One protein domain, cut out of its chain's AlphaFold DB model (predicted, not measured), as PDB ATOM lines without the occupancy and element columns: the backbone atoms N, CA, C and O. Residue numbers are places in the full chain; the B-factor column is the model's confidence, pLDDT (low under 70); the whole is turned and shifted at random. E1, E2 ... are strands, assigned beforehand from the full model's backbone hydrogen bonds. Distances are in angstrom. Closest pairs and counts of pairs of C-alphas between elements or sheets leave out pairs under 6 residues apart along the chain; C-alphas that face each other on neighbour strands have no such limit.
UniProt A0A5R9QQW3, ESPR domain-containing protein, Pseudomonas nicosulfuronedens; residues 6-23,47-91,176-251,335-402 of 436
ATOM      1  N   ARG A   6     -61.350   6.774 -61.948       59.19
ATOM      2  CA  ARG A   6     -60.869   5.521 -62.542       59.19
ATOM      3  C   ARG A   6     -59.405   5.300 -62.174       59.19
ATOM      4  O   ARG A   6     -58.583   6.200 -62.323       59.19
ATOM      5  N   VAL A   7     -59.066   4.100 -61.713       66.50
ATOM      6  CA  VAL A   7     -57.678   3.713 -61.422       66.50
ATOM      7  C   VAL A   7     -57.100   3.006 -62.646       66.50
ATOM      8  O   VAL A   7     -57.687   2.046 -63.144       66.50
ATOM      9  N   VAL A   8     -55.969   3.490 -63.156       70.19
ATOM     10  CA  VAL A   8     -55.307   2.967 -64.358       70.19
ATOM     11  C   VAL A   8     -53.860   2.613 -64.023       70.19
ATOM     12  O   VAL A   8     -53.164   3.375 -63.353       70.19
ATOM     13  N   ARG A   9     -53.395   1.442 -64.472       63.75
ATOM     14  CA  ARG A   9     -52.009   1.001 -64.273       63.75
ATOM     15  C   ARG A   9     -51.114   1.597 -65.352       63.75
ATOM     16  O   ARG A   9     -51.366   1.399 -66.538       63.75
ATOM     17  N   ASN A  10     -50.063   2.296 -64.946       64.94
ATOM     18  CA  ASN A  10     -49.051   2.795 -65.866       64.94
ATOM     19  C   ASN A  10     -48.133   1.636 -66.292       64.94
ATOM     20  O   ASN A  10     -47.511   0.990 -65.448       64.94
ATOM     21  N   SER A  11     -48.049   1.363 -67.595       51.84
ATOM     22  CA  SER A  11     -47.280   0.236 -68.141       51.84
ATOM     23  C   SER A  11     -45.762   0.446 -68.139       51.84
ATOM     24  O   SER A  11     -45.030  -0.531 -68.244       51.84
ATOM     25  N   VAL A  12     -45.283   1.685 -67.994       52.34
ATOM     26  CA  VAL A  12     -43.848   2.015 -67.963       52.34
ATOM     27  C   VAL A  12     -43.304   1.977 -66.538       52.34
ATOM     28  O   VAL A  12     -42.197   1.502 -66.313       52.34
ATOM     29  N   THR A  13     -44.077   2.453 -65.560       62.31
ATOM     30  CA  THR A  13     -43.631   2.536 -64.157       62.31
ATOM     31  C   THR A  13     -44.197   1.433 -63.262       62.31
ATOM     32  O   THR A  13     -43.745   1.270 -62.135       62.31
ATOM     33  N   GLY A  14     -45.195   0.676 -63.731       60.84
ATOM     34  CA  GLY A  14     -45.827  -0.420 -62.988       60.84
ATOM     35  C   GLY A  14     -46.778   0.012 -61.865       60.84
ATOM     36  O   GLY A  14     -47.420  -0.852 -61.260       60.84
ATOM     37  N   LEU A  15     -46.902   1.318 -61.610       55.12
ATOM     38  CA  LEU A  15     -47.699   1.906 -60.532       55.12
ATOM     39  C   LEU A  15     -49.150   2.180 -60.959       55.12
ATOM     40  O   LEU A  15     -49.447   2.411 -62.133       55.12
ATOM     41  N   TRP A  16     -50.056   2.178 -59.982       62.91
ATOM     42  CA  TRP A  16     -51.465   2.527 -60.167       62.91
ATOM     43  C   TRP A  16     -51.679   4.025 -59.957       62.91
ATOM     44  O   TRP A  16     -51.230   4.580 -58.957       62.91
ATOM     45  N   VAL A  17     -52.367   4.679 -60.895       66.31
ATOM     46  CA  VAL A  17     -52.637   6.121 -60.856       66.31
ATOM     47  C   VAL A  17     -54.138   6.363 -60.977       66.31
ATOM     48  O   VAL A  17     -54.826   5.695 -61.750       66.31
ATOM     49  N   VAL A  18     -54.655   7.316 -60.204       62.72
ATOM     50  CA  VAL A  18     -56.067   7.714 -60.226       62.72
ATOM     51  C   VAL A  18     -56.251   8.842 -61.241       62.72
ATOM     52  O   VAL A  18     -55.614   9.886 -61.123       62.72
ATOM     53  N   ALA A  19     -57.117   8.639 -62.234       63.31
ATOM     54  CA  ALA A  19     -57.436   9.621 -63.266       63.31
ATOM     55  C   ALA A  19     -58.933   9.980 -63.249       63.31
ATOM     56  O   ALA A  19     -59.795   9.149 -62.950       63.31
ATOM     57  N   SER A  20     -59.250  11.232 -63.582       60.06
ATOM     58  CA  SER A  20     -60.628  11.679 -63.818       60.06
ATOM     59  C   SER A  20     -61.154  11.124 -65.146       60.06
ATOM     60  O   SER A  20     -60.411  11.118 -66.125       60.06
ATOM     61  N   GLU A  21     -62.434  10.738 -65.222       59.16
ATOM     62  CA  GLU A  21     -63.043  10.108 -66.416       59.16
ATOM     63  C   GLU A  21     -62.977  10.937 -67.714       59.16
ATOM     64  O   GLU A  21     -63.159  10.393 -68.798       59.16
ATOM     65  N   TRP A  22     -62.657  12.229 -67.633       51.31
ATOM     66  CA  TRP A  22     -62.545  13.127 -68.789       51.31
ATOM     67  C   TRP A  22     -61.137  13.177 -69.404       51.31
ATOM     68  O   TRP A  22     -60.908  13.910 -70.365       51.31
ATOM     69  N   ALA A  23     -60.179  12.417 -68.867       50.53
ATOM     70  CA  ALA A  23     -58.831  12.351 -69.420       50.53
ATOM     71  C   ALA A  23     -58.818  11.489 -70.698       50.53
ATOM     72  O   ALA A  23     -58.729  10.263 -70.643       50.53
ATOM     73  N   GLY A  47     -45.090  19.123 -43.847       56.53
ATOM     74  CA  GLY A  47     -45.254  19.626 -42.495       56.53
ATOM     75  C   GLY A  47     -44.608  18.667 -41.504       56.53
ATOM     76  O   GLY A  47     -44.571  17.459 -41.738       56.53
ATOM     77  N   ALA A  48     -44.092  19.213 -40.403       68.56
ATOM     78  CA  ALA A  48     -43.599  18.400 -39.305       68.56
ATOM     79  C   ALA A  48     -44.729  17.476 -38.825       68.56
ATOM     80  O   ALA A  48     -45.759  17.950 -38.343       68.56
ATOM     81  N   ALA A  49     -44.556  16.169 -39.001       88.06
ATOM     82  CA  ALA A  49     -45.516  15.173 -38.550       88.06
ATOM     83  C   ALA A  49     -45.104  14.661 -37.170       88.06
ATOM     84  O   ALA A  49     -43.925  14.425 -36.923       88.06
ATOM     85  N   THR A  50     -46.063  14.457 -36.275       94.25
ATOM     86  CA  THR A  50     -45.817  13.795 -34.988       94.25
ATOM     87  C   THR A  50     -46.345  12.371 -35.062       94.25
ATOM     88  O   THR A  50     -47.496  12.162 -35.438       94.25
ATOM     89  N   VAL A  51     -45.509  11.401 -34.705       96.19
ATOM     90  CA  VAL A  51     -45.836   9.972 -34.703       96.19
ATOM     91  C   VAL A  51     -45.670   9.441 -33.284       96.19
ATOM     92  O   VAL A  51     -44.680   9.740 -32.618       96.19
ATOM     93  N   ALA A  52     -46.654   8.677 -32.815       96.38
ATOM     94  CA  ALA A  52     -46.565   7.990 -31.535       96.38
ATOM     95  C   ALA A  52     -45.762   6.691 -31.684       96.38
ATOM     96  O   ALA A  52     -45.931   5.960 -32.656       96.38
ATOM     97  N   LEU A  53     -44.908   6.413 -30.706       96.00
ATOM     98  CA  LEU A  53     -44.220   5.142 -30.548       96.00
ATOM     99  C   LEU A  53     -45.262   4.041 -30.338       96.00
ATOM    100  O   LEU A  53     -46.114   4.154 -29.456       96.00
ATOM    101  N   GLU A  54     -45.190   2.988 -31.144       93.38
ATOM    102  CA  GLU A  54     -45.952   1.762 -30.908       93.38
ATOM    103  C   GLU A  54     -45.340   0.964 -29.749       93.38
ATOM    104  O   GLU A  54     -44.183   1.165 -29.386       93.38
ATOM    105  N   ASP A  55     -46.100   0.041 -29.162       95.62
ATOM    106  CA  ASP A  55     -45.547  -0.845 -28.137       95.62
ATOM    107  C   ASP A  55     -44.559  -1.837 -28.768       95.62
ATOM    108  O   ASP A  55     -44.909  -2.619 -29.657       95.62
ATOM    109  N   LEU A  56     -43.317  -1.820 -28.284       97.06
ATOM    110  CA  LEU A  56     -42.253  -2.704 -28.738       97.06
ATOM    111  C   LEU A  56     -42.211  -3.967 -27.889       97.06
ATOM    112  O   LEU A  56     -41.968  -3.930 -26.684       97.06
ATOM    113  N   ASP A  57     -42.307  -5.100 -28.567       96.69
ATOM    114  CA  ASP A  57     -42.251  -6.443 -28.001       96.69
ATOM    115  C   ASP A  57     -41.156  -7.221 -28.745       96.69
ATOM    116  O   ASP A  57     -41.193  -7.271 -29.982       96.69
ATOM    117  N   PRO A  58     -40.158  -7.783 -28.039       96.44
ATOM    118  CA  PRO A  58     -39.045  -8.473 -28.686       96.44
ATOM    119  C   PRO A  58     -39.516  -9.631 -29.573       96.44
ATOM    120  O   PRO A  58     -38.929  -9.852 -30.619       96.44
ATOM    121  N   LYS A  59     -40.657 -10.267 -29.270       96.06
ATOM    122  CA  LYS A  59     -41.160 -11.405 -30.057       96.06
ATOM    123  C   LYS A  59     -41.622 -11.037 -31.462       96.06
ATOM    124  O   LYS A  59     -41.866 -11.924 -32.278       96.06
ATOM    125  N   ARG A  60     -41.835  -9.746 -31.730       95.62
ATOM    126  CA  ARG A  60     -42.328  -9.249 -33.023       95.62
ATOM    127  C   ARG A  60     -41.417  -8.204 -33.659       95.62
ATOM    128  O   ARG A  60     -41.470  -8.023 -34.869       95.62
ATOM    129  N   CYS A  61     -40.630  -7.485 -32.859       95.44
ATOM    130  CA  CYS A  61     -39.894  -6.298 -33.291       95.44
ATOM    131  C   CYS A  61     -38.441  -6.591 -33.676       95.44
ATOM    132  O   CYS A  61     -37.536  -5.817 -33.356       95.44
ATOM    133  N   ASP A  62     -38.245  -7.668 -34.422       93.38
ATOM    134  CA  ASP A  62     -36.953  -8.083 -34.956       93.38
ATOM    135  C   ASP A  62     -36.820  -7.758 -36.435       93.38
ATOM    136  O   ASP A  62     -37.807  -7.482 -37.120       93.38
ATOM    137  N   SER A  63     -35.584  -7.778 -36.942       94.06
ATOM    138  CA  SER A  63     -35.283  -7.554 -38.361       94.06
ATOM    139  C   SER A  63     -35.970  -6.298 -38.906       94.06
ATOM    140  O   SER A  63     -36.533  -6.290 -40.001       94.06
ATOM    141  N   THR A  64     -35.952  -5.223 -38.113       94.19
ATOM    142  CA  THR A  64     -36.565  -3.917 -38.408       94.19
ATOM    143  C   THR A  64     -38.101  -3.885 -38.524       94.19
ATOM    144  O   THR A  64     -38.644  -2.856 -38.926       94.19
ATOM    145  N   ALA A  65     -38.828  -4.933 -38.120       94.56
ATOM    146  CA  ALA A  65     -40.281  -5.038 -38.316       94.56
ATOM    147  C   ALA A  65     -41.109  -3.884 -37.710       94.56
ATOM    148  O   ALA A  65     -42.118  -3.493 -38.289       94.56
ATOM    149  N   CYS A  66     -40.668  -3.306 -36.588       94.19
ATOM    150  CA  CYS A  66     -41.366  -2.217 -35.885       94.19
ATOM    151  C   CYS A  66     -40.769  -0.821 -36.162       94.19
ATOM    152  O   CYS A  66     -40.889   0.088 -35.343       94.19
ATOM    153  N   THR A  67     -40.068  -0.641 -37.286       96.25
ATOM    154  CA  THR A  67     -39.341   0.608 -37.560       96.25
ATOM    155  C   THR A  67     -40.258   1.704 -38.089       96.25
ATOM    156  O   THR A  67     -40.859   1.570 -39.154       96.25
ATOM    157  N   THR A  68     -40.246   2.864 -37.435       96.12
ATOM    158  CA  THR A  68     -40.794   4.096 -38.018       96.12
ATOM    159  C   THR A  68     -39.816   4.660 -39.050       96.12
ATOM    160  O   THR A  68     -38.714   5.080 -38.696       96.12
ATOM    161  N   THR A  69     -40.208   4.688 -40.326       96.50
ATOM    162  CA  THR A  69     -39.346   5.176 -41.419       96.50
ATOM    163  C   THR A  69     -39.713   6.598 -41.841       96.50
ATOM    164  O   THR A  69     -40.860   6.885 -42.169       96.50
ATOM    165  N   VAL A  70     -38.713   7.475 -41.871       97.38
ATOM    166  CA  VAL A  70     -38.765   8.837 -42.409       97.38
ATOM    167  C   VAL A  70     -38.060   8.848 -43.759       97.38
ATOM    168  O   VAL A  70     -36.942   8.344 -43.886       97.38
ATOM    169  N   SER A  71     -38.710   9.428 -44.760       96.00
ATOM    170  CA  SER A  71     -38.226   9.448 -46.138       96.00
ATOM    171  C   SER A  71     -38.603  10.751 -46.843       96.00
ATOM    172  O   SER A  71     -39.388  11.559 -46.340       96.00
ATOM    173  N   GLN A  72     -38.039  10.953 -48.030       93.81
ATOM    174  CA  GLN A  72     -38.369  12.012 -48.979       93.81
ATOM    175  C   GLN A  72     -38.246  13.426 -48.396       93.81
ATOM    176  O   GLN A  72     -39.028  14.319 -48.718       93.81
ATOM    177  N   GLY A  73     -37.259  13.632 -47.522       93.19
ATOM    178  CA  GLY A  73     -37.003  14.921 -46.886       93.19
ATOM    179  C   GLY A  73     -37.989  15.281 -45.773       93.19
ATOM    180  O   GLY A  73     -37.938  16.405 -45.276       93.19
ATOM    181  N   ALA A  74     -38.875  14.366 -45.365       95.06
ATOM    182  CA  ALA A  74     -39.854  14.626 -44.318       95.06
ATOM    183  C   ALA A  74     -39.191  14.936 -42.967       95.06
ATOM    184  O   ALA A  74     -38.112  14.431 -42.647       95.06
ATOM    185  N   SER A  75     -39.874  15.738 -42.150       96.31
ATOM    186  CA  SER A  75     -39.522  15.940 -40.745       96.31
ATOM    187  C   SER A  75     -40.577  15.285 -39.861       96.31
ATOM    188  O   SER A  75     -41.757  15.629 -39.937       96.31
ATOM    189  N   VAL A  76     -40.156  14.325 -39.041       97.44
ATOM    190  CA  VAL A  76     -41.037  13.562 -38.154       97.44
ATOM    191  C   VAL A  76     -40.542  13.685 -36.723       97.44
ATOM    192  O   VAL A  76     -39.353  13.523 -36.466       97.44
ATOM    193  N   THR A  77     -41.446  13.950 -35.788       97.81
ATOM    194  CA  THR A  77     -41.183  13.887 -34.350       97.81
ATOM    195  C   THR A  77     -41.790  12.616 -33.787       97.81
ATOM    196  O   THR A  77     -43.006  12.446 -33.820       97.81
ATOM    197  N   LEU A  78     -40.948  11.726 -33.269       97.75
ATOM    198  CA  LEU A  78     -41.382  10.530 -32.567       97.75
ATOM    199  C   LEU A  78     -41.562  10.849 -31.082       97.75
ATOM    200  O   LEU A  78     -40.602  11.237 -30.412       97.75
ATOM    201  N   ILE A  79     -42.783  10.657 -30.588       97.38
ATOM    202  CA  ILE A  79     -43.152  10.811 -29.178       97.38
ATOM    203  C   ILE A  79     -43.562   9.469 -28.583       97.38
ATOM    204  O   ILE A  79     -44.081   8.611 -29.283       97.38
ATOM    205  N   GLY A  80     -43.358   9.278 -27.286       96.50
ATOM    206  CA  GLY A  80     -43.685   8.019 -26.621       96.50
ATOM    207  C   GLY A  80     -43.068   7.939 -25.239       96.50
ATOM    208  O   GLY A  80     -42.581   8.937 -24.721       96.50
ATOM    209  N   SER A  81     -43.062   6.752 -24.647       95.88
ATOM    210  CA  SER A  81     -42.507   6.495 -23.318       95.88
ATOM    211  C   SER A  81     -41.625   5.251 -23.329       95.88
ATOM    212  O   SER A  81     -41.923   4.271 -24.008       95.88
ATOM    213  N   GLY A  82     -40.576   5.248 -22.504       94.06
ATOM    214  CA  GLY A  82     -39.747   4.063 -22.273       94.06
ATOM    215  C   GLY A  82     -40.534   2.851 -21.754       94.06
ATOM    216  O   GLY A  82     -40.134   1.715 -21.990       94.06
ATOM    217  N   THR A  83     -41.699   3.073 -21.130       95.75
ATOM    218  CA  THR A  83     -42.607   2.007 -20.664       95.75
ATOM    219  C   THR A  83     -43.263   1.208 -21.789       95.75
ATOM    220  O   THR A  83     -43.808   0.143 -21.521       95.75
ATOM    221  N   GLN A  84     -43.230   1.707 -23.026       96.94
ATOM    222  CA  GLN A  84     -43.766   1.017 -24.203       96.94
ATOM    223  C   GLN A  84     -42.776  -0.002 -24.780       96.94
ATOM    224  O   GLN A  84     -43.114  -0.748 -25.691       96.94
ATOM    225  N   ILE A  85     -41.545  -0.039 -24.264       97.25
ATOM    226  CA  ILE A  85     -40.502  -0.956 -24.713       97.25
ATOM    227  C   ILE A  85     -40.381  -2.063 -23.672       97.25
ATOM    228  O   ILE A  85     -39.933  -1.839 -22.545       97.25
ATOM    229  N   GLN A  86     -40.799  -3.269 -24.046       96.81
ATOM    230  CA  GLN A  86     -40.642  -4.433 -23.189       96.81
ATOM    231  C   GLN A  86     -39.162  -4.776 -23.021       96.81
ATOM    232  O   GLN A  86     -38.358  -4.668 -23.939       96.81
ATOM    233  N   ARG A  87     -38.769  -5.222 -21.828       94.81
ATOM    234  CA  ARG A  87     -37.345  -5.427 -21.538       94.81
ATOM    235  C   ARG A  87     -36.734  -6.632 -22.256       94.81
ATOM    236  O   ARG A  87     -35.553  -6.585 -22.589       94.81
ATOM    237  N   GLY A  88     -37.492  -7.704 -22.464       94.81
ATOM    238  CA  GLY A  88     -36.946  -8.994 -22.895       94.81
ATOM    239  C   GLY A  88     -36.079  -9.680 -21.825       94.81
ATOM    240  O   GLY A  88     -36.035  -9.249 -20.667       94.81
ATOM    241  N   ILE A  89     -35.382 -10.757 -22.205       93.44
ATOM    242  CA  ILE A  89     -34.564 -11.591 -21.303       93.44
ATOM    243  C   ILE A  89     -33.160 -11.861 -21.852       93.44
ATOM    244  O   ILE A  89     -32.924 -12.020 -23.044       93.44
ATOM    245  N   THR A  90     -32.184 -11.930 -20.950       90.31
ATOM    246  CA  THR A  90     -30.746 -11.915 -21.279       90.31
ATOM    247  C   THR A  90     -30.201 -13.215 -21.875       90.31
ATOM    248  O   THR A  90     -29.129 -13.202 -22.480       90.31
ATOM    249  N   GLY A  91     -30.916 -14.331 -21.704       89.19
ATOM    250  CA  GLY A  91     -30.443 -15.669 -22.078       89.19
ATOM    251  C   GLY A  91     -29.365 -16.240 -21.153       89.19
ATOM    252  O   GLY A  91     -28.767 -17.268 -21.473       89.19
ATOM    253  N   GLU A 176     -36.662 -17.667 -26.402       94.62
ATOM    254  CA  GLU A 176     -38.010 -17.848 -26.956       94.62
ATOM    255  C   GLU A 176     -38.599 -16.561 -27.569       94.62
ATOM    256  O   GLU A 176     -39.740 -16.170 -27.285       94.62
ATOM    257  N   GLY A 177     -37.800 -15.859 -28.373       94.19
ATOM    258  CA  GLY A 177     -38.211 -14.609 -29.015       94.19
ATOM    259  C   GLY A 177     -38.057 -13.361 -28.147       94.19
ATOM    260  O   GLY A 177     -38.582 -12.307 -28.476       94.19
ATOM    261  N   GLN A 178     -37.463 -13.465 -26.957       96.00
ATOM    262  CA  GLN A 178     -37.401 -12.348 -26.013       96.00
ATOM    263  C   GLN A 178     -36.079 -11.575 -26.048       96.00
ATOM    264  O   GLN A 178     -35.722 -10.929 -25.055       96.00
ATOM    265  N   GLN A 179     -35.366 -11.599 -27.174       95.31
ATOM    266  CA  GLN A 179     -34.263 -10.688 -27.460       95.31
ATOM    267  C   GLN A 179     -34.536  -9.909 -28.739       95.31
ATOM    268  O   GLN A 179     -34.865 -10.472 -29.759       95.31
ATOM    269  N   TYR A 180     -34.307  -8.603 -28.696       96.25
ATOM    270  CA  TYR A 180     -34.381  -7.760 -29.883       96.25
ATOM    271  C   TYR A 180     -33.189  -8.039 -30.804       96.25
ATOM    272  O   TYR A 180     -32.051  -7.745 -30.421       96.25
ATOM    273  N   VAL A 181     -33.420  -8.554 -32.008       95.12
ATOM    274  CA  VAL A 181     -32.384  -8.873 -33.004       95.12
ATOM    275  C   VAL A 181     -32.526  -7.992 -34.246       95.12
ATOM    276  O   VAL A 181     -33.542  -8.026 -34.934       95.12
ATOM    277  N   ASP A 182     -31.482  -7.210 -34.561       94.94
ATOM    278  CA  ASP A 182     -31.498  -6.212 -35.658       94.94
ATOM    279  C   ASP A 182     -32.736  -5.297 -35.592       94.94
ATOM    280  O   ASP A 182     -33.448  -5.029 -36.562       94.94
ATOM    281  N   THR A 183     -33.026  -4.832 -34.381       95.81
ATOM    282  CA  THR A 183     -34.164  -3.955 -34.117       95.81
ATOM    283  C   THR A 183     -33.795  -2.501 -34.368       95.81
ATOM    284  O   THR A 183     -32.720  -2.030 -33.973       95.81
ATOM    285  N   ARG A 184     -34.741  -1.764 -34.952       96.25
ATOM    286  CA  ARG A 184     -34.739  -0.301 -35.038       96.25
ATOM    287  C   ARG A 184     -36.093   0.205 -34.561       96.25
ATOM    288  O   ARG A 184     -37.117  -0.417 -34.819       96.25
ATOM    289  N   ILE A 185     -36.076   1.328 -33.858       97.44
ATOM    290  CA  ILE A 185     -37.275   2.066 -33.456       97.44
ATOM    291  C   ILE A 185     -37.598   3.099 -34.535       97.44
ATOM    292  O   ILE A 185     -38.739   3.224 -34.973       97.44
ATOM    293  N   GLY A 186     -36.577   3.816 -35.006       97.56
ATOM    294  CA  GLY A 186     -36.727   4.822 -36.044       97.56
ATOM    295  C   GLY A 186     -35.584   4.813 -37.049       97.56
ATOM    296  O   GLY A 186     -34.434   4.529 -36.713       97.56
ATOM    297  N   GLN A 187     -35.894   5.158 -38.292       97.69
ATOM    298  CA  GLN A 187     -34.913   5.262 -39.361       97.69
ATOM    299  C   GLN A 187     -35.237   6.434 -40.281       97.69
ATOM    300  O   GLN A 187     -36.368   6.576 -40.726       97.69
ATOM    301  N   VAL A 188     -34.228   7.229 -40.624       98.44
ATOM    302  CA  VAL A 188     -34.251   8.107 -41.796       98.44
ATOM    303  C   VAL A 188     -33.532   7.385 -42.922       98.44
ATOM    304  O   VAL A 188     -32.353   7.049 -42.781       98.44
ATOM    305  N   ASP A 189     -34.242   7.089 -44.005       97.56
ATOM    306  CA  ASP A 189     -33.673   6.354 -45.130       97.56
ATOM    307  C   ASP A 189     -32.806   7.244 -46.042       97.56
ATOM    308  O   ASP A 189     -32.703   8.461 -45.874       97.56
ATOM    309  N   ARG A 190     -32.183   6.626 -47.051       97.12
ATOM    310  CA  ARG A 190     -31.279   7.293 -48.003       97.12
ATOM    311  C   ARG A 190     -31.906   8.407 -48.847       97.12
ATOM    312  O   ARG A 190     -31.182   9.089 -49.574       97.12
ATOM    313  N   THR A 191     -33.230   8.553 -48.834       96.81
ATOM    314  CA  THR A 191     -33.934   9.634 -49.537       96.81
ATOM    315  C   THR A 191     -33.996  10.923 -48.718       96.81
ATOM    316  O   THR A 191     -34.374  11.967 -49.247       96.81
ATOM    317  N   GLY A 192     -33.525  10.878 -47.470       94.81
ATOM    318  CA  GLY A 192     -33.321  12.042 -46.625       94.81
ATOM    319  C   GLY A 192     -34.522  12.395 -45.760       94.81
ATOM    320  O   GLY A 192     -35.627  11.881 -45.930       94.81
ATOM    321  N   GLY A 193     -34.288  13.309 -44.823       97.44
ATOM    322  CA  GLY A 193     -35.274  13.763 -43.848       97.44
ATOM    323  C   GLY A 193     -34.670  13.991 -42.469       97.44
ATOM    324  O   GLY A 193     -33.451  13.970 -42.274       97.44
ATOM    325  N   THR A 194     -35.532  14.240 -41.492       98.06
ATOM    326  CA  THR A 194     -35.148  14.435 -40.093       98.06
ATOM    327  C   THR A 194     -36.105  13.697 -39.172       98.06
ATOM    328  O   THR A 194     -37.307  13.945 -39.198       98.06
ATOM    329  N   LEU A 195     -35.558  12.827 -38.326       98.38
ATOM    330  CA  LEU A 195     -36.264  12.203 -37.218       98.38
ATOM    331  C   LEU A 195     -35.881  12.908 -35.915       98.38
ATOM    332  O   LEU A 195     -34.761  12.759 -35.429       98.38
ATOM    333  N   ASN A 196     -36.820  13.651 -35.342       98.00
ATOM    334  CA  ASN A 196     -36.710  14.220 -34.006       98.00
ATOM    335  C   ASN A 196     -37.197  13.184 -32.985       98.00
ATOM    336  O   ASN A 196     -38.347  12.756 -33.034       98.00
ATOM    337  N   VAL A 197     -36.334  12.764 -32.067       97.75
ATOM    338  CA  VAL A 197     -36.653  11.780 -31.030       97.75
ATOM    339  C   VAL A 197     -36.938  12.515 -29.729       97.75
ATOM    340  O   VAL A 197     -36.035  13.119 -29.149       97.75
ATOM    341  N   ASN A 198     -38.190  12.465 -29.278       96.56
ATOM    342  CA  ASN A 198     -38.650  13.113 -28.055       96.56
ATOM    343  C   ASN A 198     -39.441  12.113 -27.200       96.56
ATOM    344  O   ASN A 198     -40.671  12.099 -27.194       96.56
ATOM    345  N   LEU A 199     -38.714  11.226 -26.519       96.38
ATOM    346  CA  LEU A 199     -39.290  10.145 -25.721       96.38
ATOM    347  C   LEU A 199     -39.313  10.495 -24.233       96.38
ATOM    348  O   LEU A 199     -38.315  10.924 -23.654       96.38
ATOM    349  N   GLY A 200     -40.443  10.212 -23.598       94.56
ATOM    350  CA  GLY A 200     -40.688  10.413 -22.183       94.56
ATOM    351  C   GLY A 200     -41.390  11.734 -21.885       94.56
ATOM    352  O   GLY A 200     -42.185  12.232 -22.678       94.56
ATOM    353  N   ASN A 201     -41.128  12.287 -20.703       89.62
ATOM    354  CA  ASN A 201     -41.827  13.465 -20.177       89.62
ATOM    355  C   ASN A 201     -40.902  14.652 -19.852       89.62
ATOM    356  O   ASN A 201     -41.337  15.605 -19.211       89.62
ATOM    357  N   GLY A 202     -39.625  14.584 -20.246       82.19
ATOM    358  CA  GLY A 202     -38.635  15.639 -19.988       82.19
ATOM    359  C   GLY A 202     -38.130  15.717 -18.540       82.19
ATOM    360  O   GLY A 202     -37.364  16.621 -18.215       82.19
ATOM    361  N   GLY A 203     -38.544  14.787 -17.672       85.69
ATOM    362  CA  GLY A 203     -38.050  14.658 -16.301       85.69
ATOM    363  C   GLY A 203     -36.654  14.027 -16.199       85.69
ATOM    364  O   GLY A 203     -35.859  14.038 -17.138       85.69
ATOM    365  N   VAL A 204     -36.346  13.446 -15.034       89.56
ATOM    366  CA  VAL A 204     -35.057  12.774 -14.787       89.56
ATOM    367  C   VAL A 204     -34.877  11.600 -15.755       89.56
ATOM    368  O   VAL A 204     -35.811  10.829 -15.979       89.56
ATOM    369  N   SER A 205     -33.679  11.459 -16.325       88.06
ATOM    370  CA  SER A 205     -33.391  10.529 -17.423       88.06
ATOM    371  C   SER A 205     -33.587   9.045 -17.087       88.06
ATOM    372  O   SER A 205     -33.794   8.246 -17.994       88.06
ATOM    373  N   ASP A 206     -33.510   8.652 -15.815       88.94
ATOM    374  CA  ASP A 206     -33.673   7.267 -15.354       88.94
ATOM    375  C   ASP A 206     -35.059   6.959 -14.759       88.94
ATOM    376  O   ASP A 206     -35.300   5.827 -14.335       88.94
ATOM    377  N   ALA A 207     -35.990   7.920 -14.774       93.25
ATOM    378  CA  ALA A 207     -37.389   7.668 -14.436       93.25
ATOM    379  C   ALA A 207     -38.020   6.680 -15.435       93.25
ATOM    380  O   ALA A 207     -37.674   6.693 -16.613       93.25
ATOM    381  N   SER A 208     -38.989   5.865 -15.006       90.06
ATOM    382  CA  SER A 208     -39.554   4.762 -15.812       90.06
ATOM    383  C   SER A 208     -40.031   5.166 -17.215       90.06
ATOM    384  O   SER A 208     -39.791   4.435 -18.171       90.06
ATOM    385  N   GLY A 209     -40.650   6.344 -17.359       93.12
ATOM    386  CA  GLY A 209     -41.087   6.879 -18.658       93.12
ATOM    387  C   GLY A 209     -39.962   7.432 -19.541       93.12
ATOM    388  O   GLY A 209     -40.121   7.531 -20.754       93.12
ATOM    389  N   ASN A 210     -38.811   7.748 -18.947       95.44
ATOM    390  CA  ASN A 210     -37.622   8.278 -19.618       95.44
ATOM    391  C   ASN A 210     -36.523   7.215 -19.795       95.44
ATOM    392  O   ASN A 210     -35.566   7.436 -20.538       95.44
ATOM    393  N   SER A 211     -36.652   6.061 -19.140       95.31
ATOM    394  CA  SER A 211     -35.703   4.957 -19.220       95.31
ATOM    395  C   SER A 211     -36.124   3.946 -20.281       95.31
ATOM    396  O   SER A 211     -37.206   3.368 -20.194       95.31
ATOM    397  N   ILE A 212     -35.250   3.675 -21.244       95.81
ATOM    398  CA  ILE A 212     -35.419   2.585 -22.205       95.81
ATOM    399  C   ILE A 212     -34.621   1.398 -21.684       95.81
ATOM    400  O   ILE A 212     -33.401   1.479 -21.558       95.81
ATOM    401  N   ASN A 213     -35.298   0.296 -21.380       95.12
ATOM    402  CA  ASN A 213     -34.655  -0.939 -20.954       95.12
ATOM    403  C   ASN A 213     -35.039  -2.039 -21.929       95.12
ATOM    404  O   ASN A 213     -36.215  -2.342 -22.064       95.12
ATOM    405  N   MET A 214     -34.052  -2.648 -22.572       95.38
ATOM    406  CA  MET A 214     -34.261  -3.734 -23.526       95.38
ATOM    407  C   MET A 214     -33.104  -4.731 -23.461       95.38
ATOM    408  O   MET A 214     -32.098  -4.483 -22.797       95.38
ATOM    409  N   VAL A 215     -33.229  -5.853 -24.159       94.88
ATOM    410  CA  VAL A 215     -32.149  -6.815 -24.373       94.88
ATOM    411  C   VAL A 215     -31.954  -6.954 -25.873       94.88
ATOM    412  O   VAL A 215     -32.736  -7.624 -26.533       94.88
ATOM    413  N   ALA A 216     -30.934  -6.282 -26.407       94.00
ATOM    414  CA  ALA A 216     -30.752  -6.134 -27.849       94.00
ATOM    415  C   ALA A 216     -29.427  -6.710 -28.365       94.00
ATOM    416  O   ALA A 216     -28.380  -6.507 -27.745       94.00
ATOM    417  N   LYS A 217     -29.460  -7.349 -29.537       92.25
ATOM    418  CA  LYS A 217     -28.321  -7.864 -30.307       92.25
ATOM    419  C   LYS A 217     -28.355  -7.278 -31.717       92.25
ATOM    420  O   LYS A 217     -29.388  -7.294 -32.369       92.25
ATOM    421  N   ASN A 218     -27.210  -6.805 -32.211       91.38
ATOM    422  CA  ASN A 218     -27.103  -6.227 -33.562       91.38
ATOM    423  C   ASN A 218     -28.033  -5.025 -33.820       91.38
ATOM    424  O   ASN A 218     -28.351  -4.737 -34.967       91.38
ATOM    425  N   SER A 219     -28.476  -4.318 -32.778       94.75
ATOM    426  CA  SER A 219     -29.521  -3.294 -32.897       94.75
ATOM    427  C   SER A 219     -28.950  -1.885 -32.793       94.75
ATOM    428  O   SER A 219     -28.224  -1.556 -31.853       94.75
ATOM    429  N   SER A 220     -29.329  -1.024 -33.735       95.19
ATOM    430  CA  SER A 220     -29.140   0.426 -33.640       95.19
ATOM    431  C   SER A 220     -30.508   1.083 -33.578       95.19
ATOM    432  O   SER A 220     -31.250   1.011 -34.551       95.19
ATOM    433  N   LEU A 221     -30.868   1.684 -32.445       97.06
ATOM    434  CA  LEU A 221     -32.273   2.034 -32.187       97.06
ATOM    435  C   LEU A 221     -32.788   3.131 -33.123       97.06
ATOM    436  O   LEU A 221     -33.929   3.064 -33.574       97.06
ATOM    437  N   PHE A 222     -31.939   4.102 -33.445       98.00
ATOM    438  CA  PHE A 222     -32.257   5.197 -34.349       98.00
ATOM    439  C   PHE A 222     -31.181   5.322 -35.419       98.00
ATOM    440  O   PHE A 222     -30.003   5.503 -35.106       98.00
ATOM    441  N   VAL A 223     -31.569   5.215 -36.688       97.69
ATOM    442  CA  VAL A 223     -30.619   5.161 -37.806       97.69
ATOM    443  C   VAL A 223     -30.812   6.340 -38.753       97.69
ATOM    444  O   VAL A 223     -31.922   6.610 -39.188       97.69
ATOM    445  N   ALA A 224     -29.722   7.008 -39.119       98.12
ATOM    446  CA  ALA A 224     -29.660   7.908 -40.264       98.12
ATOM    447  C   ALA A 224     -28.838   7.246 -41.377       98.12
ATOM    448  O   ALA A 224     -27.624   7.071 -41.235       98.12
ATOM    449  N   ASP A 225     -29.485   6.881 -42.483       97.62
ATOM    450  CA  ASP A 225     -28.821   6.408 -43.697       97.62
ATOM    451  C   ASP A 225     -28.655   7.574 -44.672       97.62
ATOM    452  O   ASP A 225     -29.599   8.007 -45.320       97.62
ATOM    453  N   GLY A 226     -27.440   8.100 -44.761       95.94
ATOM    454  CA  GLY A 226     -27.037   9.187 -45.646       95.94
ATOM    455  C   GLY A 226     -26.094   8.713 -46.746       95.94
ATOM    456  O   GLY A 226     -25.188   9.448 -47.149       95.94
ATOM    457  N   THR A 227     -26.255   7.467 -47.202       96.94
ATOM    458  CA  THR A 227     -25.550   6.940 -48.381       96.94
ATOM    459  C   THR A 227     -26.099   7.508 -49.697       96.94
ATOM    460  O   THR A 227     -25.402   7.501 -50.712       96.94
ATOM    461  N   GLY A 228     -27.327   8.041 -49.683       94.06
ATOM    462  CA  GLY A 228     -27.933   8.770 -50.798       94.06
ATOM    463  C   GLY A 228     -27.405  10.200 -50.963       94.06
ATOM    464  O   GLY A 228     -26.448  10.620 -50.314       94.06
ATOM    465  N   SER A 229     -28.021  10.970 -51.863       93.62
ATOM    466  CA  SER A 229     -27.647  12.370 -52.123       93.62
ATOM    467  C   SER A 229     -28.270  13.367 -51.142       93.62
ATOM    468  O   SER A 229     -27.724  14.457 -50.983       93.62
ATOM    469  N   ALA A 230     -29.377  13.003 -50.492       95.00
ATOM    470  CA  ALA A 230     -30.092  13.861 -49.558       95.00
ATOM    471  C   ALA A 230     -29.551  13.727 -48.117       95.00
ATOM    472  O   ALA A 230     -29.058  12.656 -47.751       95.00
ATOM    473  N   PRO A 231     -29.635  14.787 -47.289       96.62
ATOM    474  CA  PRO A 231     -29.300  14.714 -45.869       96.62
ATOM    475  C   PRO A 231     -30.286  13.846 -45.082       96.62
ATOM    476  O   PRO A 231     -31.497  14.044 -45.181       96.62
ATOM    477  N   SER A 232     -29.756  12.962 -44.238       98.19
ATOM    478  CA  SER A 232     -30.528  12.122 -43.317       98.19
ATOM    479  C   SER A 232     -30.094  12.416 -41.887       98.19
ATOM    480  O   SER A 232     -28.907  12.312 -41.565       98.19
ATOM    481  N   SER A 233     -31.024  12.820 -41.022       97.69
ATOM    482  CA  SER A 233     -30.685  13.289 -39.674       97.69
ATOM    483  C   SER A 233     -31.533  12.658 -38.578       97.69
ATOM    484  O   SER A 233     -32.756  12.636 -38.670       97.69
ATOM    485  N   VAL A 234     -30.888  12.199 -37.510       98.38
ATOM    486  CA  VAL A 234     -31.541  11.871 -36.237       98.38
ATOM    487  C   VAL A 234     -31.177  12.950 -35.221       98.38
ATOM    488  O   VAL A 234     -29.997  13.210 -34.988       98.38
ATOM    489  N   VAL A 235     -32.181  13.559 -34.591       96.75
ATOM    490  CA  VAL A 235     -32.015  14.614 -33.582       96.75
ATOM    491  C   VAL A 235     -32.665  14.172 -32.275       96.75
ATOM    492  O   VAL A 235     -33.882  14.064 -32.188       96.75
ATOM    493  N   TRP A 236     -31.865  13.925 -31.242       97.06
ATOM    494  CA  TRP A 236     -32.334  13.559 -29.906       97.06
ATOM    495  C   TRP A 236     -32.673  14.800 -29.084       97.06
ATOM    496  O   TRP A 236     -31.801  15.639 -28.869       97.06
ATOM    497  N   GLN A 237     -33.913  14.918 -28.611       95.44
ATOM    498  CA  GLN A 237     -34.436  16.125 -27.955       95.44
ATOM    499  C   GLN A 237     -34.849  15.906 -26.493       95.44
ATOM    500  O   GLN A 237     -35.113  16.872 -25.782       95.44
ATOM    501  N   SER A 238     -34.889  14.659 -26.027       94.88
ATOM    502  CA  SER A 238     -35.359  14.289 -24.690       94.88
ATOM    503  C   SER A 238     -34.224  13.911 -23.726       94.88
ATOM    504  O   SER A 238     -33.067  13.744 -24.115       94.88
ATOM    505  N   SER A 239     -34.548  13.792 -22.434       94.75
ATOM    506  CA  SER A 239     -33.619  13.329 -21.393       94.75
ATOM    507  C   SER A 239     -33.885  11.865 -21.067       94.75
ATOM    508  O   SER A 239     -34.900  11.558 -20.453       94.75
ATOM    509  N   ASN A 240     -32.986  10.960 -21.457       95.50
ATOM    510  CA  ASN A 240     -33.207   9.520 -21.344       95.50
ATOM    511  C   ASN A 240     -31.955   8.744 -20.948       95.50
ATOM    512  O   ASN A 240     -30.822   9.094 -21.289       95.50
ATOM    513  N   LYS A 241     -32.199   7.622 -20.276       95.00
ATOM    514  CA  LYS A 241     -31.222   6.571 -20.032       95.00
ATOM    515  C   LYS A 241     -31.613   5.339 -20.831       95.00
ATOM    516  O   LYS A 241     -32.715   4.820 -20.675       95.00
ATOM    517  N   VAL A 242     -30.705   4.857 -21.667       95.81
ATOM    518  CA  VAL A 242     -30.909   3.696 -22.528       95.81
ATOM    519  C   VAL A 242     -30.013   2.561 -22.067       95.81
ATOM    520  O   VAL A 242     -28.795   2.591 -22.223       95.81
ATOM    521  N   ASN A 243     -30.625   1.520 -21.522       94.19
ATOM    522  CA  ASN A 243     -29.966   0.268 -21.219       94.19
ATOM    523  C   ASN A 243     -30.361  -0.775 -22.264       94.19
ATOM    524  O   ASN A 243     -31.454  -1.336 -22.219       94.19
ATOM    525  N   MET A 244     -29.444  -1.069 -23.185       94.00
ATOM    526  CA  MET A 244     -29.656  -2.091 -24.216       94.00
ATOM    527  C   MET A 244     -29.507  -3.520 -23.674       94.00
ATOM    528  O   MET A 244     -29.611  -4.477 -24.447       94.00
ATOM    529  N   GLY A 245     -29.221  -3.672 -22.376       90.00
ATOM    530  CA  GLY A 245     -29.214  -4.934 -21.648       90.00
ATOM    531  C   GLY A 245     -27.842  -5.594 -21.548       90.00
ATOM    532  O   GLY A 245     -26.866  -5.186 -22.185       90.00
ATOM    533  N   SER A 246     -27.787  -6.657 -20.744       87.56
ATOM    534  CA  SER A 246     -26.679  -7.611 -20.734       87.56
ATOM    535  C   SER A 246     -27.059  -8.785 -21.619       87.56
ATOM    536  O   SER A 246     -27.957  -9.539 -21.262       87.56
ATOM    537  N   VAL A 247     -26.405  -8.934 -22.765       84.88
ATOM    538  CA  VAL A 247     -26.638 -10.065 -23.672       84.88
ATOM    539  C   VAL A 247     -25.494 -11.054 -23.586       84.88
ATOM    540  O   VAL A 247     -24.324 -10.683 -23.488       84.88
ATOM    541  N   THR A 248     -25.847 -12.326 -23.659       83.19
ATOM    542  CA  THR A 248     -24.904 -13.431 -23.787       83.19
ATOM    543  C   THR A 248     -25.165 -14.167 -25.095       83.19
ATOM    544  O   THR A 248     -26.291 -14.179 -25.600       83.19
ATOM    545  N   SER A 249     -24.119 -14.775 -25.641       83.25
ATOM    546  CA  SER A 249     -24.211 -15.666 -26.792       83.25
ATOM    547  C   SER A 249     -23.888 -17.080 -26.340       83.25
ATOM    548  O   SER A 249     -22.873 -17.289 -25.671       83.25
ATOM    549  N   ALA A 250     -24.722 -18.045 -26.728       85.31
ATOM    550  CA  ALA A 250     -24.420 -19.457 -26.516       85.31
ATOM    551  C   ALA A 250     -23.214 -19.924 -27.356       85.31
ATOM    552  O   ALA A 250     -22.540 -20.893 -26.997       85.31
ATOM    553  N   VAL A 251     -22.892 -19.188 -28.427       83.25
ATOM    554  CA  VAL A 251     -21.652 -19.329 -29.193       83.25
ATOM    555  C   VAL A 251     -20.538 -18.548 -28.489       83.25
ATOM    556  O   VAL A 251     -20.558 -17.314 -28.465       83.25
ATOM    557  N   GLU A 335     -32.640 -17.340 -30.430       92.00
ATOM    558  CA  GLU A 335     -31.869 -16.095 -30.551       92.00
ATOM    559  C   GLU A 335     -30.664 -16.021 -29.611       92.00
ATOM    560  O   GLU A 335     -29.738 -15.235 -29.845       92.00
ATOM    561  N   VAL A 336     -30.608 -16.837 -28.553       92.19
ATOM    562  CA  VAL A 336     -29.428 -16.914 -27.693       92.19
ATOM    563  C   VAL A 336     -28.173 -17.331 -28.474       92.19
ATOM    564  O   VAL A 336     -27.070 -16.937 -28.083       92.19
ATOM    565  N   TYR A 337     -28.320 -18.037 -29.601       91.00
ATOM    566  CA  TYR A 337     -27.232 -18.395 -30.519       91.00
ATOM    567  C   TYR A 337     -26.851 -17.282 -31.500       91.00
ATOM    568  O   TYR A 337     -25.765 -17.331 -32.081       91.00
ATOM    569  N   THR A 338     -27.689 -16.254 -31.661       89.81
ATOM    570  CA  THR A 338     -27.395 -15.124 -32.542       89.81
ATOM    571  C   THR A 338     -26.158 -14.367 -32.041       89.81
ATOM    572  O   THR A 338     -26.122 -13.977 -30.860       89.81
ATOM    573  N   PRO A 339     -25.155 -14.120 -32.911       86.50
ATOM    574  CA  PRO A 339     -23.967 -13.351 -32.564       86.50
ATOM    575  C   PRO A 339     -24.296 -11.952 -32.050       86.50
ATOM    576  O   PRO A 339     -25.253 -11.310 -32.486       86.50
ATOM    577  N   ILE A 340     -23.457 -11.451 -31.146       87.50
ATOM    578  CA  ILE A 340     -23.579 -10.097 -30.604       87.50
ATOM    579  C   ILE A 340     -22.675  -9.159 -31.411       87.50
ATOM    580  O   ILE A 340     -21.465  -9.114 -31.200       87.50
ATOM    581  N   GLY A 341     -23.262  -8.395 -32.321       87.06
ATOM    582  CA  GLY A 341     -22.600  -7.335 -33.080       87.06
ATOM    583  C   GLY A 341     -22.940  -5.943 -32.553       87.06
ATOM    584  O   GLY A 341     -23.157  -5.757 -31.353       87.06
ATOM    585  N   SER A 342     -22.949  -4.954 -33.448       88.19
ATOM    586  CA  SER A 342     -23.005  -3.536 -33.078       88.19
ATOM    587  C   SER A 342     -24.295  -3.146 -32.354       88.19
ATOM    588  O   SER A 342     -25.393  -3.532 -32.753       88.19
ATOM    589  N   ARG A 343     -24.149  -2.358 -31.286       91.62
ATOM    590  CA  ARG A 343     -25.230  -1.872 -30.426       91.62
ATOM    591  C   ARG A 343     -25.029  -0.394 -30.126       91.62
ATOM    592  O   ARG A 343     -24.095  -0.028 -29.404       91.62
ATOM    593  N   ALA A 344     -25.906   0.434 -30.681       93.50
ATOM    594  CA  ALA A 344     -25.865   1.882 -30.530       93.50
ATOM    595  C   ALA A 344     -27.271   2.463 -30.343       93.50
ATOM    596  O   ALA A 344     -28.248   1.922 -30.864       93.50
ATOM    597  N   VAL A 345     -27.383   3.588 -29.638       96.19
ATOM    598  CA  VAL A 345     -28.662   4.314 -29.589       96.19
ATOM    599  C   VAL A 345     -28.902   5.015 -30.920       96.19
ATOM    600  O   VAL A 345     -29.943   4.808 -31.533       96.19
ATOM    601  N   ILE A 346     -27.920   5.779 -31.400       96.69
ATOM    602  CA  ILE A 346     -27.981   6.470 -32.690       96.69
ATOM    603  C   ILE A 346     -26.862   5.951 -33.597       96.69
ATOM    604  O   ILE A 346     -25.698   5.923 -33.198       96.69
ATOM    605  N   ARG A 347     -27.192   5.582 -34.838       95.38
ATOM    606  CA  ARG A 347     -26.218   5.199 -35.869       95.38
ATOM    607  C   ARG A 347     -26.373   6.062 -37.117       95.38
ATOM    608  O   ARG A 347     -27.440   6.093 -37.716       95.38
ATOM    609  N   ALA A 348     -25.300   6.720 -37.541       95.81
ATOM    610  CA  ALA A 348     -25.249   7.540 -38.750       95.81
ATOM    611  C   ALA A 348     -24.296   6.906 -39.773       95.81
ATOM    612  O   ALA A 348     -23.097   6.799 -39.519       95.81
ATOM    613  N   THR A 349     -24.820   6.487 -40.927       94.94
ATOM    614  CA  THR A 349     -24.037   5.819 -41.983       94.94
ATOM    615  C   THR A 349     -24.042   6.638 -43.267       94.94
ATOM    616  O   THR A 349     -25.105   6.918 -43.807       94.94
ATOM    617  N   GLY A 350     -22.865   6.970 -43.795       94.31
ATOM    618  CA  GLY A 350     -22.721   7.688 -45.066       94.31
ATOM    619  C   GLY A 350     -22.501   9.193 -44.894       94.31
ATOM    620  O   GLY A 350     -22.883   9.789 -43.890       94.31
ATOM    621  N   ARG A 351     -21.880   9.828 -45.896       93.38
ATOM    622  CA  ARG A 351     -21.425  11.235 -45.841       93.38
ATOM    623  C   ARG A 351     -22.516  12.270 -45.546       93.38
ATOM    624  O   ARG A 351     -22.199  13.363 -45.084       93.38
ATOM    625  N   ASN A 352     -23.770  11.941 -45.856       95.50
ATOM    626  CA  ASN A 352     -24.924  12.817 -45.667       95.50
ATOM    627  C   ASN A 352     -25.734  12.458 -44.408       95.50
ATOM    628  O   ASN A 352     -26.804  13.022 -44.189       95.50
ATOM    629  N   ALA A 353     -25.242  11.526 -43.583       97.06
ATOM    630  CA  ALA A 353     -25.891  11.125 -42.344       97.06
ATOM    631  C   ALA A 353     -25.406  11.958 -41.160       97.06
ATOM    632  O   ALA A 353     -24.207  12.215 -41.005       97.06
ATOM    633  N   SER A 354     -26.332  12.311 -40.273       95.94
ATOM    634  CA  SER A 354     -26.016  12.969 -39.010       95.94
ATOM    635  C   SER A 354     -26.837  12.420 -37.846       95.94
ATOM    636  O   SER A 354     -28.015  12.106 -37.992       95.94
ATOM    637  N   GLY A 355     -26.201  12.321 -36.682       95.50
ATOM    638  CA  GLY A 355     -26.860  12.126 -35.393       95.50
ATOM    639  C   GLY A 355     -26.513  13.291 -34.473       95.50
ATOM    640  O   GLY A 355     -25.334  13.593 -34.316       95.50
ATOM    641  N   THR A 356     -27.504  13.956 -33.886       94.38
ATOM    642  CA  THR A 356     -27.288  15.116 -33.007       94.38
ATOM    643  C   THR A 356     -28.023  14.917 -31.693       94.38
ATOM    644  O   THR A 356     -29.178  14.503 -31.693       94.38
ATOM    645  N   ILE A 357     -27.383  15.254 -30.575       92.69
ATOM    646  CA  ILE A 357     -28.074  15.443 -29.293       92.69
ATOM    647  C   ILE A 357     -28.299  16.943 -29.129       92.69
ATOM    648  O   ILE A 357     -27.325  17.701 -29.104       92.69
ATOM    649  N   ALA A 358     -29.566  17.350 -29.080       91.69
ATOM    650  CA  ALA A 358     -29.974  18.744 -29.010       91.69
ATOM    651  C   ALA A 358     -29.499  19.416 -27.715       91.69
ATOM    652  O   ALA A 358     -29.203  18.765 -26.708       91.69
ATOM    653  N   GLU A 359     -29.442  20.745 -27.739       87.38
ATOM    654  CA  GLU A 359     -29.141  21.532 -26.550       87.38
ATOM    655  C   GLU A 359     -30.157  21.236 -25.435       87.38
ATOM    656  O   GLU A 359     -31.357  21.121 -25.675       87.38
ATOM    657  N   GLY A 360     -29.666  21.062 -24.206       85.81
ATOM    658  CA  GLY A 360     -30.497  20.724 -23.043       85.81
ATOM    659  C   GLY A 360     -30.927  19.254 -22.940       85.81
ATOM    660  O   GLY A 360     -31.359  18.846 -21.864       85.81
ATOM    661  N   ALA A 361     -30.754  18.443 -23.988       91.19
ATOM    662  CA  ALA A 361     -31.053  17.014 -23.943       91.19
ATOM    663  C   ALA A 361     -29.960  16.214 -23.206       91.19
ATOM    664  O   ALA A 361     -28.793  16.618 -23.126       91.19
ATOM    665  N   VAL A 362     -30.343  15.049 -22.675       91.25
ATOM    666  CA  VAL A 362     -29.449  14.120 -21.970       91.25
ATOM    667  C   VAL A 362     -29.637  12.727 -22.544       91.25
ATOM    668  O   VAL A 362     -30.752  12.222 -22.609       91.25
ATOM    669  N   LEU A 363     -28.535  12.085 -22.919       92.25
ATOM    670  CA  LEU A 363     -28.553  10.700 -23.364       92.25
ATOM    671  C   LEU A 363     -27.406   9.933 -22.709       92.25
ATOM    672  O   LEU A 363     -26.228  10.189 -22.976       92.25
ATOM    673  N   ASP A 364     -27.780   9.008 -21.833       90.62
ATOM    674  CA  ASP A 364     -26.887   8.017 -21.234       90.62
ATOM    675  C   ASP A 364     -27.181   6.659 -21.871       90.62
ATOM    676  O   ASP A 364     -28.344   6.265 -21.967       90.62
ATOM    677  N   ALA A 365     -26.145   5.955 -22.323       90.88
ATOM    678  CA  ALA A 365     -26.290   4.647 -22.941       90.88
ATOM    679  C   ALA A 365     -25.368   3.615 -22.296       90.88
ATOM    680  O   ALA A 365     -24.154   3.808 -22.167       90.88
ATOM    681  N   THR A 366     -25.948   2.467 -21.959       90.56
ATOM    682  CA  THR A 366     -25.220   1.312 -21.443       90.56
ATOM    683  C   THR A 366     -25.587   0.061 -22.215       90.56
ATOM    684  O   THR A 366     -26.759  -0.216 -22.478       90.56
ATOM    685  N   ALA A 367     -24.577  -0.740 -22.517       88.06
ATOM    686  CA  ALA A 367     -24.751  -2.054 -23.098       88.06
ATOM    687  C   ALA A 367     -23.648  -2.968 -22.561       88.06
ATOM    688  O   ALA A 367     -22.474  -2.597 -22.550       88.06
ATOM    689  N   ILE A 368     -24.033  -4.157 -22.103       83.06
ATOM    690  CA  ILE A 368     -23.105  -5.152 -21.562       83.06
ATOM    691  C   ILE A 368     -23.181  -6.393 -22.445       83.06
ATOM    692  O   ILE A 368     -24.257  -6.767 -22.925       83.06
ATOM    693  N   SER A 369     -22.036  -7.012 -22.704       78.81
ATOM    694  CA  SER A 369     -21.963  -8.245 -23.484       78.81
ATOM    695  C   SER A 369     -20.761  -9.083 -23.091       78.81
ATOM    696  O   SER A 369     -19.669  -8.550 -22.878       78.81
ATOM    697  N   THR A 370     -20.939 -10.398 -23.095       66.81
ATOM    698  CA  THR A 370     -19.827 -11.348 -23.122       66.81
ATOM    699  C   THR A 370     -19.601 -11.774 -24.574       66.81
ATOM    700  O   THR A 370     -20.518 -12.256 -25.232       66.81
ATOM    701  N   ASN A 371     -18.384 -11.572 -25.092       65.62
ATOM    702  CA  ASN A 371     -17.956 -12.018 -26.433       65.62
ATOM    703  C   ASN A 371     -18.630 -11.323 -27.635       65.62
ATOM    704  O   ASN A 371     -18.938 -11.969 -28.634       65.62
ATOM    705  N   ALA A 372     -18.846 -10.008 -27.558       70.25
ATOM    706  CA  ALA A 372     -19.279  -9.233 -28.719       70.25
ATOM    707  C   ALA A 372     -18.164  -9.046 -29.759       70.25
ATOM    708  O   ALA A 372     -16.992  -8.924 -29.403       70.25
ATOM    709  N   THR A 373     -18.547  -8.965 -31.033       71.00
ATOM    710  CA  THR A 373     -17.639  -8.770 -32.177       71.00
ATOM    711  C   THR A 373     -17.769  -7.391 -32.841       71.00
ATOM    712  O   THR A 373     -17.043  -7.107 -33.790       71.00
ATOM    713  N   GLY A 374     -18.663  -6.521 -32.349       68.00
ATOM    714  CA  GLY A 374     -18.909  -5.170 -32.878       68.00
ATOM    715  C   GLY A 374     -18.783  -4.052 -31.835       68.00
ATOM    716  O   GLY A 374     -18.374  -4.285 -30.699       68.00
ATOM    717  N   THR A 375     -19.155  -2.825 -32.213       76.25
ATOM    718  CA  THR A 375     -19.154  -1.660 -31.307       76.25
ATOM    719  C   THR A 375     -20.308  -1.754 -30.309       76.25
ATOM    720  O   THR A 375     -21.461  -1.849 -30.722       76.25
ATOM    721  N   ILE A 376     -20.030  -1.689 -29.003       77.81
ATOM    722  CA  ILE A 376     -21.029  -1.897 -27.940       77.81
ATOM    723  C   ILE A 376     -21.203  -0.646 -27.085       77.81
ATOM    724  O   ILE A 376     -20.227  -0.022 -26.681       77.81
ATOM    725  N   GLY A 377     -22.457  -0.322 -26.754       62.50
ATOM    726  CA  GLY A 377     -22.786   0.691 -25.744       62.50
ATOM    727  C   GLY A 377     -22.548   2.119 -26.211       62.50
ATOM    728  O   GLY A 377     -22.413   3.019 -25.388       62.50
ATOM    729  N   ALA A 378     -22.488   2.330 -27.526       71.00
ATOM    730  CA  ALA A 378     -22.299   3.650 -28.092       71.00
ATOM    731  C   ALA A 378     -23.592   4.469 -27.972       71.00
ATOM    732  O   ALA A 378     -24.652   4.063 -28.452       71.00
ATOM    733  N   VAL A 379     -23.495   5.666 -27.387       85.44
ATOM    734  CA  VAL A 379     -24.549   6.684 -27.525       85.44
ATOM    735  C   VAL A 379     -24.736   7.019 -29.011       85.44
ATOM    736  O   VAL A 379     -25.857   7.037 -29.513       85.44
ATOM    737  N   MET A 380     -23.624   7.211 -29.729       87.44
ATOM    738  CA  MET A 380     -23.591   7.480 -31.165       87.44
ATOM    739  C   MET A 380     -22.507   6.654 -31.864       87.44
ATOM    740  O   MET A 380     -21.377   6.586 -31.385       87.44
ATOM    741  N   LEU A 381     -22.850   6.071 -33.013       85.62
ATOM    742  CA  LEU A 381     -21.940   5.388 -33.932       85.62
ATOM    743  C   LEU A 381     -21.996   6.071 -35.306       85.62
ATOM    744  O   LEU A 381     -23.048   6.082 -35.942       85.62
ATOM    745  N   ALA A 382     -20.876   6.625 -35.770       82.88
ATOM    746  CA  ALA A 382     -20.757   7.246 -37.087       82.88
ATOM    747  C   ALA A 382     -19.832   6.425 -37.989       82.88
ATOM    748  O   ALA A 382     -18.705   6.112 -37.611       82.88
ATOM    749  N   GLU A 383     -20.299   6.092 -39.189       84.12
ATOM    750  CA  GLU A 383     -19.583   5.234 -40.132       84.12
ATOM    751  C   GLU A 383     -19.654   5.805 -41.551       84.12
ATOM    752  O   GLU A 383     -20.564   6.559 -41.901       84.12
ATOM    753  N   GLN A 384     -18.681   5.441 -42.393       82.44
ATOM    754  CA  GLN A 384     -18.658   5.793 -43.823       82.44
ATOM    755  C   GLN A 384     -18.827   7.305 -44.097       82.44
ATOM    756  O   GLN A 384     -19.498   7.714 -45.045       82.44
ATOM    757  N   GLY A 385     -18.231   8.152 -43.252       67.00
ATOM    758  CA  GLY A 385     -18.300   9.614 -43.374       67.00
ATOM    759  C   GLY A 385     -19.499  10.276 -42.684       67.00
ATOM    760  O   GLY A 385     -19.662  11.488 -42.828       67.00
ATOM    761  N   GLY A 386     -20.310   9.521 -41.934       61.81
ATOM    762  CA  GLY A 386     -21.361  10.071 -41.076       61.81
ATOM    763  C   GLY A 386     -20.817  11.013 -39.997       61.81
ATOM    764  O   GLY A 386     -19.641  10.952 -39.628       61.81
ATOM    765  N   ARG A 387     -21.672  11.908 -39.492       77.88
ATOM    766  CA  ARG A 387     -21.302  12.938 -38.504       77.88
ATOM    767  C   ARG A 387     -22.090  12.797 -37.201       77.88
ATOM    768  O   ARG A 387     -23.278  12.482 -37.223       77.88
ATOM    769  N   SER A 388     -21.446  13.112 -36.076       65.50
ATOM    770  CA  SER A 388     -22.066  13.060 -34.742       65.50
ATOM    771  C   SER A 388     -21.680  14.251 -33.854       65.50
ATOM    772  O   SER A 388     -20.870  14.095 -32.939       65.50
ATOM    773  N   PRO A 389     -22.197  15.464 -34.119       64.62
ATOM    774  CA  PRO A 389     -22.003  16.592 -33.214       64.62
ATOM    775  C   PRO A 389     -22.767  16.382 -31.894       64.62
ATOM    776  O   PRO A 389     -23.969  16.120 -31.880       64.62
ATOM    777  N   ILE A 390     -22.072  16.535 -30.763       55.41
ATOM    778  CA  ILE A 390     -22.686  16.590 -29.428       55.41
ATOM    779  C   ILE A 390     -22.825  18.066 -29.046       55.41
ATOM    780  O   ILE A 390     -21.815  18.733 -28.837       55.41
ATOM    781  N   MET A 391     -24.059  18.570 -28.935       43.56
ATOM    782  CA  MET A 391     -24.352  19.940 -28.468       43.56
ATOM    783  C   MET A 391     -24.935  19.960 -27.037       43.56
ATOM    784  O   MET A 391     -25.497  20.955 -26.591       43.56
ATOM    785  N   ALA A 392     -24.804  18.844 -26.310       42.28
ATOM    786  CA  ALA A 392     -25.459  18.582 -25.028       42.28
ATOM    787  C   ALA A 392     -24.640  19.001 -23.792       42.28
ATOM    788  O   ALA A 392     -23.413  19.107 -23.837       42.28
ATOM    789  N   ARG A 393     -25.318  19.123 -22.636       35.81
ATOM    790  CA  ARG A 393     -24.688  19.386 -21.322       35.81
ATOM    791  C   ARG A 393     -23.863  18.189 -20.812       35.81
ATOM    792  O   ARG A 393     -22.901  18.387 -20.072       35.81
ATOM    793  N   SER A 394     -24.217  16.960 -21.215       40.75
ATOM    794  CA  SER A 394     -23.425  15.737 -20.999       40.75
ATOM    795  C   SER A 394     -23.902  14.567 -21.875       40.75
ATOM    796  O   SER A 394     -25.089  14.250 -21.867       40.75
ATOM    797  N   ALA A 395     -22.975  13.871 -22.537       43.59
ATOM    798  CA  ALA A 395     -23.180  12.536 -23.103       43.59
ATOM    799  C   ALA A 395     -22.194  11.576 -22.424       43.59
ATOM    800  O   ALA A 395     -21.011  11.902 -22.290       43.59
ATOM    801  N   ARG A 396     -22.670  10.421 -21.950       43.62
ATOM    802  CA  ARG A 396     -21.830   9.395 -21.315       43.62
ATOM    803  C   ARG A 396     -22.196   8.022 -21.864       43.62
ATOM    804  O   ARG A 396     -23.364   7.720 -22.065       43.62
ATOM    805  N   SER A 397     -21.174   7.214 -22.115       41.94
ATOM    806  CA  SER A 397     -21.303   5.824 -22.546       41.94
ATOM    807  C   SER A 397     -20.462   4.944 -21.636       41.94
ATOM    808  O   SER A 397     -19.285   5.244 -21.416       41.94
ATOM    809  N   VAL A 398     -21.032   3.844 -21.152       38.66
ATOM    810  CA  VAL A 398     -20.277   2.802 -20.448       38.66
ATOM    811  C   VAL A 398     -20.410   1.500 -21.229       38.66
ATOM    812  O   VAL A 398     -21.488   0.910 -21.302       38.66
ATOM    813  N   ALA A 399     -19.289   1.055 -21.798       41.91
ATOM    814  CA  ALA A 399     -19.140  -0.257 -22.408       41.91
ATOM    815  C   ALA A 399     -18.301  -1.134 -21.474       41.91
ATOM    816  O   ALA A 399     -17.153  -0.807 -21.171       41.91
ATOM    817  N   ALA A 400     -18.876  -2.239 -21.004       37.56
ATOM    818  CA  ALA A 400     -18.150  -3.247 -20.243       37.56
ATOM    819  C   ALA A 400     -18.053  -4.518 -21.089       37.56
ATOM    820  O   ALA A 400     -19.016  -5.279 -21.200       37.56
ATOM    821  N   THR A 401     -16.881  -4.736 -21.688       36.03
ATOM    822  CA  THR A 401     -16.550  -5.995 -22.358       36.03
ATOM    823  C   THR A 401     -15.651  -6.800 -21.431       36.03
ATOM    824  O   THR A 401     -14.515  -6.408 -21.163       36.03
ATOM    825  N   ALA A 402     -16.139  -7.929 -20.918       32.56
ATOM    826  CA  ALA A 402     -15.298  -8.870 -20.187       32.56
ATOM    827  C   ALA A 402     -14.413  -9.629 -21.192       32.56
ATOM    828  O   ALA A 402     -14.785 -10.695 -21.673       32.56
TER     829      ALA A 402
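This is residues 6 to 23, 47 to 91, 176 to 251 and 335 to 402 of the 436 residues of the protein "ESPR domain-containing protein" of Pseudomonas nicosulfuronedens (UniProt A0A5R9QQW3). The chain is wound in stacked turns, a solenoid with three sheets of parallel strands as its walls: E3 E5 E7 E10 E13 and E4 E6 E9 E12 E15 lie face to face, and E8 E11 E14 E16 crosses the second of these. Far off lies a small antiparallel hairpin, E1 and E2, which makes the length of the whole. The printed part has 207 residues with 16 named strands, E1 to E16 in order, and no named helix; the class is all strand, though under half of the residues, 92, are in named elements. It is compact, with a radius of gyration of the C-alphas of 18.5 A, but elongated in outline, spanning 70 by 39 by 33 A.

E1, residues 6 to 9, and E2, residues 16 to 20, form a hairpin, with N 8 and O 17 at 2.9 A; both are apart from the other strands. The first parallel sheet runs E3, residues 49 to 52, E5, 74 to 80, E7, 193 to 199, E10, 232 to 236, and E13, 353 to 357; N 51 and O 77 are 2.9 A apart, N 195 and O 233 2.8 A. The second, twisted, runs E4, residues 68 to 70, E6, 186 to 188, E9, 220 to 225, E12, 343 to 349, and E15, 376 to 383; N 224 and O 347 are 2.8 A apart. E15 bends by 101 degrees at residue 379. The third runs E8, residues 211 to 213, E11, 239 to 247, E14, 362 to 369, and E16, 394 to 401; N 242 and O 364 are 2.8 A apart. These three form a stack of sheets, face to face in turn: the strands of the first stand at 19 degrees to those of the second, and those of the second at 70 degrees to those of the third. The closest C-alphas of E9 and E10 are those of Ala 224 and Ser 232, 5.3 A, and of E14 and E15 those of Ala 367 and Gly 377, 4.3 A.

E1 begins at C-alpha 6 (-60.869, 5.521, -62.542). E5 is 19.3 A long, E11 24.5 A, E14 23.6 A. E16, 22.8 A, ends at C-alpha 401 (-16.550, -5.995, -22.358).

The two C-alphas farthest apart, those of Trp 22 and Ala 402, are 71.3 A apart. Three cuts leave gaps between C-alphas: 23 to 47, 31.0 A; 91 to 176, 9.3 A; 251 to 335, 10.8 A. The links E3 to E4 and E7 to E8 are long. Mean pLDDT of the printed part is 85.4; residues 9 to 23 and 388 to 402 are among the 40 under 70.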